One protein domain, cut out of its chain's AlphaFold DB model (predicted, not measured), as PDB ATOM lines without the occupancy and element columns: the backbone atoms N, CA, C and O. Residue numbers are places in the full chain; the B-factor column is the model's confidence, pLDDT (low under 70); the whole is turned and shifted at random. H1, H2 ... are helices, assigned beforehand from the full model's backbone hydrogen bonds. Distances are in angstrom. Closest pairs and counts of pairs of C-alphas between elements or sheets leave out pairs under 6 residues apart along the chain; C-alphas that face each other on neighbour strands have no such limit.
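AT A GLANCE: This is residues 88 to 107 and 122 to 172 of the 180 residues of the protein "Cellulose biosynthesis protein BcsG" of Klebsiella pneumoniae (UniProt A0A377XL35). A long helix, H1, sticks out alone at one end of a loose, open model, and past the cut the rest of the printed part winds as a wide open loop with three short helices, H2, H3 and H4, spaced along it. The helices form no bundle: no helix touches another, and residues 147 to 161 bring the loop back from H3 at the far end to H4. The printed part has 71 residues with four named helices, H1, H2, H3 and H4 in that order, and no named strand; the class is all helix, though under half of the residues, 33 of 71, are in named elements. The whole is loose, with a radius of gyration of the C-alphas of 15.9 A and spans of 43 by 32 by 24 A.

IN THESE COORDINATES: H1 is residues 88 to 101, 20.1 A from first to last C-alpha, and begins at C-alpha 88 at (-18.997, 8.813, 50.930). H2 is residues 131 to 136, with C-alpha 131 at (6.020, -10.396, 49.071). H3 is the four residues 143 to 146. H4 is residues 162 to 170, 12.4 A long, and ends at C-alpha 170 at (2.237, -5.621, 70.290).

HOW THE PARTS SIT: Residues 88 to 104, of which 88 to 101 belong to H1, stand free. H1 is apart from H2, H3 and H4, with no C-alpha of the one within 8 A of the other. By the same test H2 is apart from H3 and from H4, and H3 is apart from H4. Residues 143 to 152, of which 143 to 146 belong to H3, stand free too. In H1, H2 and H4 every pair of O i and N i+4 is within hydrogen-bond range; H3 is too short for such a pair, and its one pair of O i and N i+3 is within range.

THE WHOLE: The two C-alphas farthest apart are those of Ala 88 and Pro 143, at 46.0 A, while the first and last printed C-alphas, those of Ala 88 and Ala 172, are 29.3 A apart. Residues 108 to 121 are not printed, and C-alphas 107 and 122 are 20.1 A apart across this cut, which lies in the link from H1 to H2. The link from H2 to H3 is short, with 6 residues, and the link from H3 to H4 is long, with 15. Without the stretches that stand free, the body has 44 residues and spans 38 by 22 by 20 A. The mean pLDDT of the printed part is 96.9, and no printed residue is under 70.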
ATOM      1  N   ALA A  88     -18.084   8.935  49.794       97.31
ATOM      2  CA  ALA A  88     -18.997   8.813  50.930       97.31
ATOM      3  C   ALA A  88     -19.185   7.348  51.357       97.31
ATOM      4  O   ALA A  88     -19.089   7.032  52.543       97.31
ATOM      5  N   ASN A  89     -19.385   6.444  50.396       96.88
ATOM      6  CA  ASN A  89     -19.572   5.022  50.683       96.88
ATOM      7  C   ASN A  89     -18.293   4.372  51.221       96.88
ATOM      8  O   ASN A  89     -18.364   3.577  52.154       96.88
ATOM      9  N   LEU A  90     -17.123   4.751  50.699       96.88
ATOM     10  CA  LEU A  90     -15.831   4.266  51.192       96.88
ATOM     11  C   LEU A  90     -15.553   4.741  52.625       96.88
ATOM     12  O   LEU A  90     -15.127   3.944  53.460       96.88
ATOM     13  N   THR A  91     -15.839   6.010  52.940       96.31
ATOM     14  CA  THR A  91     -15.740   6.526  54.314       96.31
ATOM     15  C   THR A  91     -16.703   5.798  55.251       96.31
ATOM     16  O   THR A  91     -16.299   5.382  56.338       96.31
ATOM     17  N   ASN A  92     -17.953   5.586  54.832       95.94
ATOM     18  CA  ASN A  92     -18.941   4.855  55.627       95.94
ATOM     19  C   ASN A  92     -18.513   3.405  55.875       95.94
ATOM     20  O   ASN A  92     -18.598   2.925  57.006       95.94
ATOM     21  N   TRP A  93     -18.001   2.729  54.847       96.50
ATOM     22  CA  TRP A  93     -17.494   1.369  54.970       96.50
ATOM     23  C   TRP A  93     -16.295   1.292  55.920       96.50
ATOM     24  O   TRP A  93     -16.261   0.429  56.795       96.50
ATOM     25  N   LEU A  94     -15.349   2.230  55.819       95.81
ATOM     26  CA  LEU A  94     -14.187   2.284  56.709       95.81
ATOM     27  C   LEU A  94     -14.595   2.516  58.173       95.81
ATOM     28  O   LEU A  94     -14.055   1.884  59.081       95.81
ATOM     29  N   ASN A  95     -15.579   3.382  58.413       95.19
ATOM     30  CA  ASN A  95     -16.125   3.605  59.751       95.19
ATOM     31  C   ASN A  95     -16.813   2.344  60.296       95.19
ATOM     32  O   ASN A  95     -16.603   1.982  61.455       95.19
ATOM     33  N   ALA A  96     -17.591   1.647  59.463       94.56
ATOM     34  CA  ALA A  96     -18.219   0.380  59.832       94.56
ATOM     35  C   ALA A  96     -17.177  -0.707  60.143       94.56
ATOM     36  O   ALA A  96     -17.337  -1.448  61.114       94.56
ATOM     37  N   PHE A  97     -16.084  -0.760  59.376       95.94
ATOM     38  CA  PHE A  97     -14.950  -1.646  59.632       95.94
ATOM     39  C   PHE A  97     -14.340  -1.395  61.014       95.94
ATOM     40  O   PHE A  97     -14.249  -2.325  61.814       95.94
ATOM     41  N   TYR A  98     -14.013  -0.146  61.361       95.75
ATOM     42  CA  TYR A  98     -13.466   0.150  62.690       95.75
ATOM     43  C   TYR A  98     -14.461  -0.130  63.824       95.75
ATOM     44  O   TYR A  98     -14.057  -0.615  64.881       95.75
ATOM     45  N   ALA A  99     -15.756   0.114  63.615       94.44
ATOM     46  CA  ALA A  99     -16.788  -0.215  64.599       94.44
ATOM     47  C   ALA A  99     -16.923  -1.732  64.841       94.44
ATOM     48  O   ALA A  99     -17.269  -2.154  65.950       94.44
ATOM     49  N   ALA A 100     -16.658  -2.556  63.822       94.69
ATOM     50  CA  ALA A 100     -16.591  -4.007  63.961       94.69
ATOM     51  C   ALA A 100     -15.305  -4.436  64.688       94.69
ATOM     52  O   ALA A 100     -15.376  -5.164  65.678       94.69
ATOM     53  N   GLU A 101     -14.146  -3.926  64.266       95.62
ATOM     54  CA  GLU A 101     -12.837  -4.267  64.840       95.62
ATOM     55  C   GLU A 101     -12.722  -3.919  66.331       95.62
ATOM     56  O   GLU A 101     -12.189  -4.710  67.106       95.62
ATOM     57  N   GLN A 102     -13.302  -2.801  66.780       94.38
ATOM     58  CA  GLN A 102     -13.310  -2.405  68.199       94.38
ATOM     59  C   GLN A 102     -13.919  -3.459  69.140       94.38
ATOM     60  O   GLN A 102     -13.628  -3.461  70.339       94.38
ATOM     61  N   LYS A 103     -14.767  -4.351  68.618       94.75
ATOM     62  CA  LYS A 103     -15.423  -5.415  69.392       94.75
ATOM     63  C   LYS A 103     -14.598  -6.701  69.444       94.75
ATOM     64  O   LYS A 103     -14.903  -7.575  70.252       94.75
ATOM     65  N   ARG A 104     -13.575  -6.839  68.596       95.75
ATOM     66  CA  ARG A 104     -12.791  -8.070  68.451       95.75
ATOM     67  C   ARG A 104     -11.687  -8.132  69.499       95.75
ATOM     68  O   ARG A 104     -10.930  -7.175  69.676       95.75
ATOM     69  N   LYS A 105     -11.593  -9.273  70.179       97.12
ATOM     70  CA  LYS A 105     -10.558  -9.585  71.170       97.12
ATOM     71  C   LYS A 105     -10.227 -11.070  71.127       97.12
ATOM     72  O   LYS A 105     -11.128 -11.884  70.938       97.12
ATOM     73  N   THR A 106      -8.966 -11.405  71.364       97.88
ATOM     74  CA  THR A 106      -8.511 -12.780  71.581       97.88
ATOM     75  C   THR A 106      -8.513 -13.050  73.085       97.88
ATOM     76  O   THR A 106      -7.657 -12.502  73.786       97.88
ATOM     77  N   PRO A 107      -9.475 -13.824  73.619       96.81
ATOM     78  CA  PRO A 107      -9.501 -14.142  75.039       96.81
ATOM     79  C   PRO A 107      -8.369 -15.116  75.371       96.81
ATOM     80  O   PRO A 107      -8.231 -16.163  74.742       96.81
ATOM     81  N   LEU A 122       8.872 -17.385  70.216       98.38
ATOM     82  CA  LEU A 122       9.727 -16.377  69.590       98.38
ATOM     83  C   LEU A 122       8.981 -15.679  68.450       98.38
ATOM     84  O   LEU A 122       8.614 -16.306  67.459       98.38
ATOM     85  N   VAL A 123       8.813 -14.361  68.565       98.31
ATOM     86  CA  VAL A 123       8.237 -13.518  67.509       98.31
ATOM     87  C   VAL A 123       9.355 -12.735  66.822       98.31
ATOM     88  O   VAL A 123      10.012 -11.905  67.447       98.31
ATOM     89  N   ILE A 124       9.561 -12.981  65.526       98.19
ATOM     90  CA  ILE A 124      10.581 -12.300  64.714       98.19
ATOM     91  C   ILE A 124       9.905 -11.209  63.876       98.19
ATOM     92  O   ILE A 124       9.213 -11.501  62.905       98.19
ATOM     93  N   ASN A 125      10.109  -9.943  64.249       97.81
ATOM     94  CA  ASN A 125       9.576  -8.787  63.523       97.81
ATOM     95  C   ASN A 125      10.628  -8.224  62.553       97.81
ATOM     96  O   ASN A 125      11.627  -7.649  62.988       97.81
ATOM     97  N   ILE A 126      10.409  -8.393  61.247       97.94
ATOM     98  CA  ILE A 126      11.372  -8.036  60.196       97.94
ATOM     99  C   ILE A 126      10.972  -6.704  59.554       97.94
ATOM    100  O   ILE A 126       9.842  -6.525  59.108       97.94
ATOM    101  N   CYS A 127      11.915  -5.764  59.485       97.69
ATOM    102  CA  CYS A 127      11.713  -4.490  58.801       97.69
ATOM    103  C   CYS A 127      11.895  -4.647  57.283       97.69
ATOM    104  O   CYS A 127      12.801  -5.352  56.851       97.69
ATOM    105  N   SER A 128      11.101  -3.914  56.494       97.06
ATOM    106  CA  SER A 128      11.265  -3.782  55.034       97.06
ATOM    107  C   SER A 128      11.283  -5.118  54.278       97.06
ATOM    108  O   SER A 128      12.171  -5.364  53.466       97.06
ATOM    109  N   LEU A 129      10.317  -5.992  54.572       98.06
ATOM    110  CA  LEU A 129      10.144  -7.262  53.872       98.06
ATOM    111  C   LEU A 129       8.670  -7.484  53.524       98.06
ATOM    112  O   LEU A 129       7.840  -7.721  54.403       98.06
ATOM    113  N   SER A 130       8.357  -7.431  52.235       98.31
ATOM    114  CA  SER A 130       7.047  -7.754  51.665       98.31
ATOM    115  C   SER A 130       7.162  -8.841  50.590       98.31
ATOM    116  O   SER A 130       8.249  -9.121  50.087       98.31
ATOM    117  N   TRP A 131       6.034  -9.445  50.192       98.19
ATOM    118  CA  TRP A 131       6.020 -10.396  49.071       98.19
ATOM    119  C   TRP A 131       6.527  -9.767  47.765       98.19
ATOM    120  O   TRP A 131       7.252 -10.433  47.031       98.19
ATOM    121  N   SER A 132       6.234  -8.485  47.519       98.25
ATOM    122  CA  SER A 132       6.755  -7.769  46.348       98.25
ATOM    123  C   SER A 132       8.276  -7.619  46.373       98.25
ATOM    124  O   SER A 132       8.904  -7.716  45.324       98.25
ATOM    125  N   ASP A 133       8.885  -7.435  47.549       98.00
ATOM    126  CA  ASP A 133      10.349  -7.336  47.660       98.00
ATOM    127  C   ASP A 133      11.013  -8.691  47.386       98.00
ATOM    128  O   ASP A 133      12.025  -8.764  46.691       98.00
ATOM    129  N   ILE A 134      10.427  -9.776  47.904       97.94
ATOM    130  CA  ILE A 134      10.916 -11.148  47.693       97.94
ATOM    131  C   ILE A 134      10.842 -11.515  46.207       97.94
ATOM    132  O   ILE A 134      11.784 -12.104  45.672       97.94
ATOM    133  N   GLU A 135       9.747 -11.154  45.536       97.94
ATOM    134  CA  GLU A 135       9.577 -11.356  44.097       97.94
ATOM    135  C   GLU A 135      10.585 -10.537  43.287       97.94
ATOM    136  O   GLU A 135      11.306 -11.101  42.464       97.94
ATOM    137  N   ALA A 136      10.711  -9.238  43.573       98.12
ATOM    138  CA  ALA A 136      11.661  -8.359  42.891       98.12
ATOM    139  C   ALA A 136      13.122  -8.801  43.080       98.12
ATOM    140  O   ALA A 136      13.943  -8.637  42.177       98.12
ATOM    141  N   ALA A 137      13.449  -9.388  44.233       98.25
ATOM    142  CA  ALA A 137      14.765  -9.953  44.515       98.25
ATOM    143  C   ALA A 137      14.984 -11.356  43.909       98.25
ATOM    144  O   ALA A 137      16.090 -11.886  44.008       98.25
ATOM    145  N   GLY A 138      13.962 -11.980  43.310       98.06
ATOM    146  CA  GLY A 138      14.048 -13.339  42.765       98.06
ATOM    147  C   GLY A 138      14.176 -14.431  43.835       98.06
ATOM    148  O   GLY A 138      14.756 -15.484  43.579       98.06
ATOM    149  N   LEU A 139      13.658 -14.193  45.046       98.25
ATOM    150  CA  LEU A 139      13.815 -15.069  46.217       98.25
ATOM    151  C   LEU A 139      12.553 -15.881  46.561       98.25
ATOM    152  O   LEU A 139      12.447 -16.434  47.660       98.25
ATOM    153  N   MET A 140      11.599 -15.984  45.633       97.19
ATOM    154  CA  MET A 140      10.339 -16.712  45.849       97.19
ATOM    155  C   MET A 140      10.549 -18.210  46.117       97.19
ATOM    156  O   MET A 140       9.823 -18.793  46.917       97.19
ATOM    157  N   ASP A 141      11.582 -18.810  45.523       96.81
ATOM    158  CA  ASP A 141      11.917 -20.232  45.684       96.81
ATOM    159  C   ASP A 141      12.955 -20.509  46.785       96.81
ATOM    160  O   ASP A 141      13.426 -21.644  46.934       96.81
ATOM    161  N   HIS A 142      13.320 -19.492  47.577       97.94
ATOM    162  CA  HIS A 142      14.306 -19.642  48.643       97.94
ATOM    163  C   HIS A 142      13.858 -20.722  49.663       97.94
ATOM    164  O   HIS A 142      12.711 -20.687  50.119       97.94
ATOM    165  N   PRO A 143      14.732 -21.669  50.079       97.75
ATOM    166  CA  PRO A 143      14.344 -22.814  50.916       97.75
ATOM    167  C   PRO A 143      13.671 -22.460  52.245       97.75
ATOM    168  O   PRO A 143      12.853 -23.234  52.729       97.75
ATOM    169  N   LEU A 144      13.967 -21.277  52.799       97.19
ATOM    170  CA  LEU A 144      13.341 -20.755  54.020       97.19
ATOM    171  C   LEU A 144      11.812 -20.918  54.008       97.19
ATOM    172  O   LEU A 144      11.237 -21.371  54.992       97.19
ATOM    173  N   TRP A 145      11.155 -20.600  52.889       96.06
ATOM    174  CA  TRP A 145       9.693 -20.630  52.791       96.06
ATOM    175  C   TRP A 145       9.102 -22.038  52.887       96.06
ATOM    176  O   TRP A 145       7.932 -22.182  53.227       96.06
ATOM    177  N   LYS A 146       9.904 -23.070  52.601       96.38
ATOM    178  CA  LYS A 146       9.505 -24.484  52.648       96.38
ATOM    179  C   LYS A 146       9.611 -25.080  54.052       96.38
ATOM    180  O   LYS A 146       9.165 -26.201  54.255       96.38
ATOM    181  N   HIS A 147      10.225 -24.363  54.997       97.69
ATOM    182  CA  HIS A 147      10.425 -24.830  56.372       97.69
ATOM    183  C   HIS A 147       9.353 -24.327  57.348       97.69
ATOM    184  O   HIS A 147       9.373 -24.713  58.510       97.69
ATOM    185  N   PHE A 148       8.438 -23.457  56.911       97.88
ATOM    186  CA  PHE A 148       7.331 -23.004  57.749       97.88
ATOM    187  C   PHE A 148       6.170 -23.994  57.702       97.88
ATOM    188  O   PHE A 148       5.725 -24.373  56.619       97.88
ATOM    189  N   ASP A 149       5.614 -24.312  58.869       98.38
ATOM    190  CA  ASP A 149       4.387 -25.110  58.971       98.38
ATOM    191  C   ASP A 149       3.157 -24.343  58.455       98.38
ATOM    192  O   ASP A 149       2.241 -24.923  57.875       98.38
ATOM    193  N   ILE A 150       3.131 -23.016  58.651       97.88
ATOM    194  CA  ILE A 150       2.031 -22.133  58.242       97.88
ATOM    195  C   ILE A 150       2.599 -20.899  57.538       97.88
ATOM    196  O   ILE A 150       3.437 -20.185  58.088       97.88
ATOM    197  N   VAL A 151       2.096 -20.608  56.333       97.06
ATOM    198  CA  VAL A 151       2.488 -19.436  55.536       97.06
ATOM    199  C   VAL A 151       1.258 -18.618  55.154       97.06
ATOM    200  O   VAL A 151       0.404 -19.069  54.392       97.06
ATOM    201  N   PHE A 152       1.199 -17.371  55.620       97.38
ATOM    202  CA  PHE A 152       0.142 -16.436  55.243       97.38
ATOM    203  C   PHE A 152       0.476 -15.743  53.916       97.38
ATOM    204  O   PHE A 152       1.461 -15.014  53.805       97.38
ATOM    205  N   LYS A 153      -0.367 -15.947  52.896       96.75
ATOM    206  CA  LYS A 153      -0.198 -15.325  51.568       96.75
ATOM    207  C   LYS A 153      -0.837 -13.941  51.449       96.75
ATOM    208  O   LYS A 153      -0.367 -13.131  50.667       96.75
ATOM    209  N   ASN A 154      -1.848 -13.658  52.270       96.31
ATOM    210  CA  ASN A 154      -2.593 -12.395  52.271       96.31
ATOM    211  C   ASN A 154      -2.563 -11.734  53.662       96.31
ATOM    212  O   ASN A 154      -3.602 -11.380  54.215       96.31
ATOM    213  N   PHE A 155      -1.373 -11.626  54.263       97.50
ATOM    214  CA  PHE A 155      -1.178 -10.912  55.528       97.50
ATOM    215  C   PHE A 155      -0.949  -9.419  55.264       97.50
ATOM    216  O   PHE A 155      -0.102  -9.062  54.448       97.50
ATOM    217  N   ASN A 156      -1.675  -8.546  55.965       97.06
ATOM    218  CA  ASN A 156      -1.553  -7.095  55.835       97.06
ATOM    219  C   ASN A 156      -0.905  -6.502  57.094       97.06
ATOM    220  O   ASN A 156      -1.425  -6.676  58.193       97.06
ATOM    221  N   SER A 157       0.188  -5.749  56.940       96.88
ATOM    222  CA  SER A 157       0.823  -5.023  58.051       96.88
ATOM    223  C   SER A 157      -0.012  -3.834  58.553       96.88
ATOM    224  O   SER A 157       0.283  -3.275  59.611       96.88
ATOM    225  N   ALA A 158      -1.030  -3.414  57.788       96.69
ATOM    226  CA  ALA A 158      -1.908  -2.260  58.024       96.69
ATOM    227  C   ALA A 158      -1.189  -0.894  58.098       96.69
ATOM    228  O   ALA A 158      -1.814   0.135  58.366       96.69
ATOM    229  N   THR A 159       0.124  -0.865  57.874       96.94
ATOM    230  CA  THR A 159       0.961   0.336  57.826       96.94
ATOM    231  C   THR A 159       2.320   0.011  57.204       96.94
ATOM    232  O   THR A 159       2.813  -1.112  57.316       96.94
ATOM    233  N   SER A 160       2.934   1.000  56.561       96.69
ATOM    234  CA  SER A 160       4.280   0.920  55.980       96.69
ATOM    235  C   SER A 160       5.368   1.524  56.878       96.69
ATOM    236  O   SER A 160       6.545   1.465  56.535       96.69
ATOM    237  N   TYR A 161       5.007   2.095  58.034       95.94
ATOM    238  CA  TYR A 161       5.962   2.687  58.971       95.94
ATOM    239  C   TYR A 161       6.323   1.708  60.090       95.94
ATOM    240  O   TYR A 161       5.450   1.112  60.721       95.94
ATOM    241  N   SER A 162       7.617   1.594  60.391       95.06
ATOM    242  CA  SER A 162       8.160   0.639  61.367       95.06
ATOM    243  C   SER A 162       7.587   0.807  62.778       95.06
ATOM    244  O   SER A 162       7.209  -0.179  63.409       95.06
ATOM    245  N   GLY A 163       7.476   2.047  63.265       94.88
ATOM    246  CA  GLY A 163       6.913   2.350  64.585       94.88
ATOM    247  C   GLY A 163       5.458   1.877  64.725       94.88
ATOM    248  O   GLY A 163       5.180   1.008  65.553       94.88
ATOM    249  N   PRO A 164       4.528   2.385  63.893       95.94
ATOM    250  CA  PRO A 164       3.149   1.909  63.866       95.94
ATOM    251  C   PRO A 164       3.012   0.394  63.655       95.94
ATOM    252  O   PRO A 164       2.151  -0.215  64.286       95.94
ATOM    253  N   ALA A 165       3.861  -0.233  62.831       97.00
ATOM    254  CA  ALA A 165       3.828  -1.681  62.610       97.00
ATOM    255  C   ALA A 165       4.129  -2.463  63.899       97.00
ATOM    256  O   ALA A 165       3.372  -3.362  64.271       97.00
ATOM    257  N   ALA A 166       5.179  -2.076  64.629       97.00
ATOM    258  CA  ALA A 166       5.527  -2.704  65.902       97.00
ATOM    259  C   ALA A 166       4.424  -2.513  66.957       97.00
ATOM    260  O   ALA A 166       4.060  -3.461  67.651       97.00
ATOM    261  N   VAL A 167       3.837  -1.312  67.047       96.88
ATOM    262  CA  VAL A 167       2.728  -1.043  67.981       96.88
ATOM    263  C   VAL A 167       1.507  -1.906  67.659       96.88
ATOM    264  O   VAL A 167       0.877  -2.429  68.578       96.88
ATOM    265  N   ARG A 168       1.172  -2.079  66.376       97.19
ATOM    266  CA  ARG A 168       0.066  -2.951  65.951       97.19
ATOM    267  C   ARG A 168       0.327  -4.410  66.323       97.19
ATOM    268  O   ARG A 168      -0.568  -5.042  66.876       97.19
ATOM    269  N   LEU A 169       1.547  -4.906  66.109       97.56
ATOM    270  CA  LEU A 169       1.939  -6.266  66.495       97.56
ATOM    271  C   LEU A 169       1.836  -6.487  68.014       97.56
ATOM    272  O   LEU A 169       1.263  -7.477  68.458       97.56
ATOM    273  N   LEU A 170       2.318  -5.539  68.823       97.75
ATOM    274  CA  LEU A 170       2.237  -5.621  70.290       97.75
ATOM    275  C   LEU A 170       0.800  -5.515  70.831       97.75
ATOM    276  O   LEU A 170       0.548  -5.855  71.985       97.75
ATOM    277  N   ARG A 171      -0.150  -5.049  70.012       97.00
ATOM    278  CA  ARG A 171      -1.582  -4.953  70.336       97.00
ATOM    279  C   ARG A 171      -2.430  -6.001  69.597       97.00
ATOM    280  O   ARG A 171      -3.643  -5.831  69.513       97.00
ATOM    281  N   ALA A 172      -1.821  -7.082  69.099       97.44
ATOM    282  CA  ALA A 172      -2.475  -8.084  68.249       97.44
ATOM    283  C   ALA A 172      -3.649  -8.844  68.901       97.44
ATOM    284  O   ALA A 172      -4.444  -9.456  68.195       97.44
TER     285      ALA A 172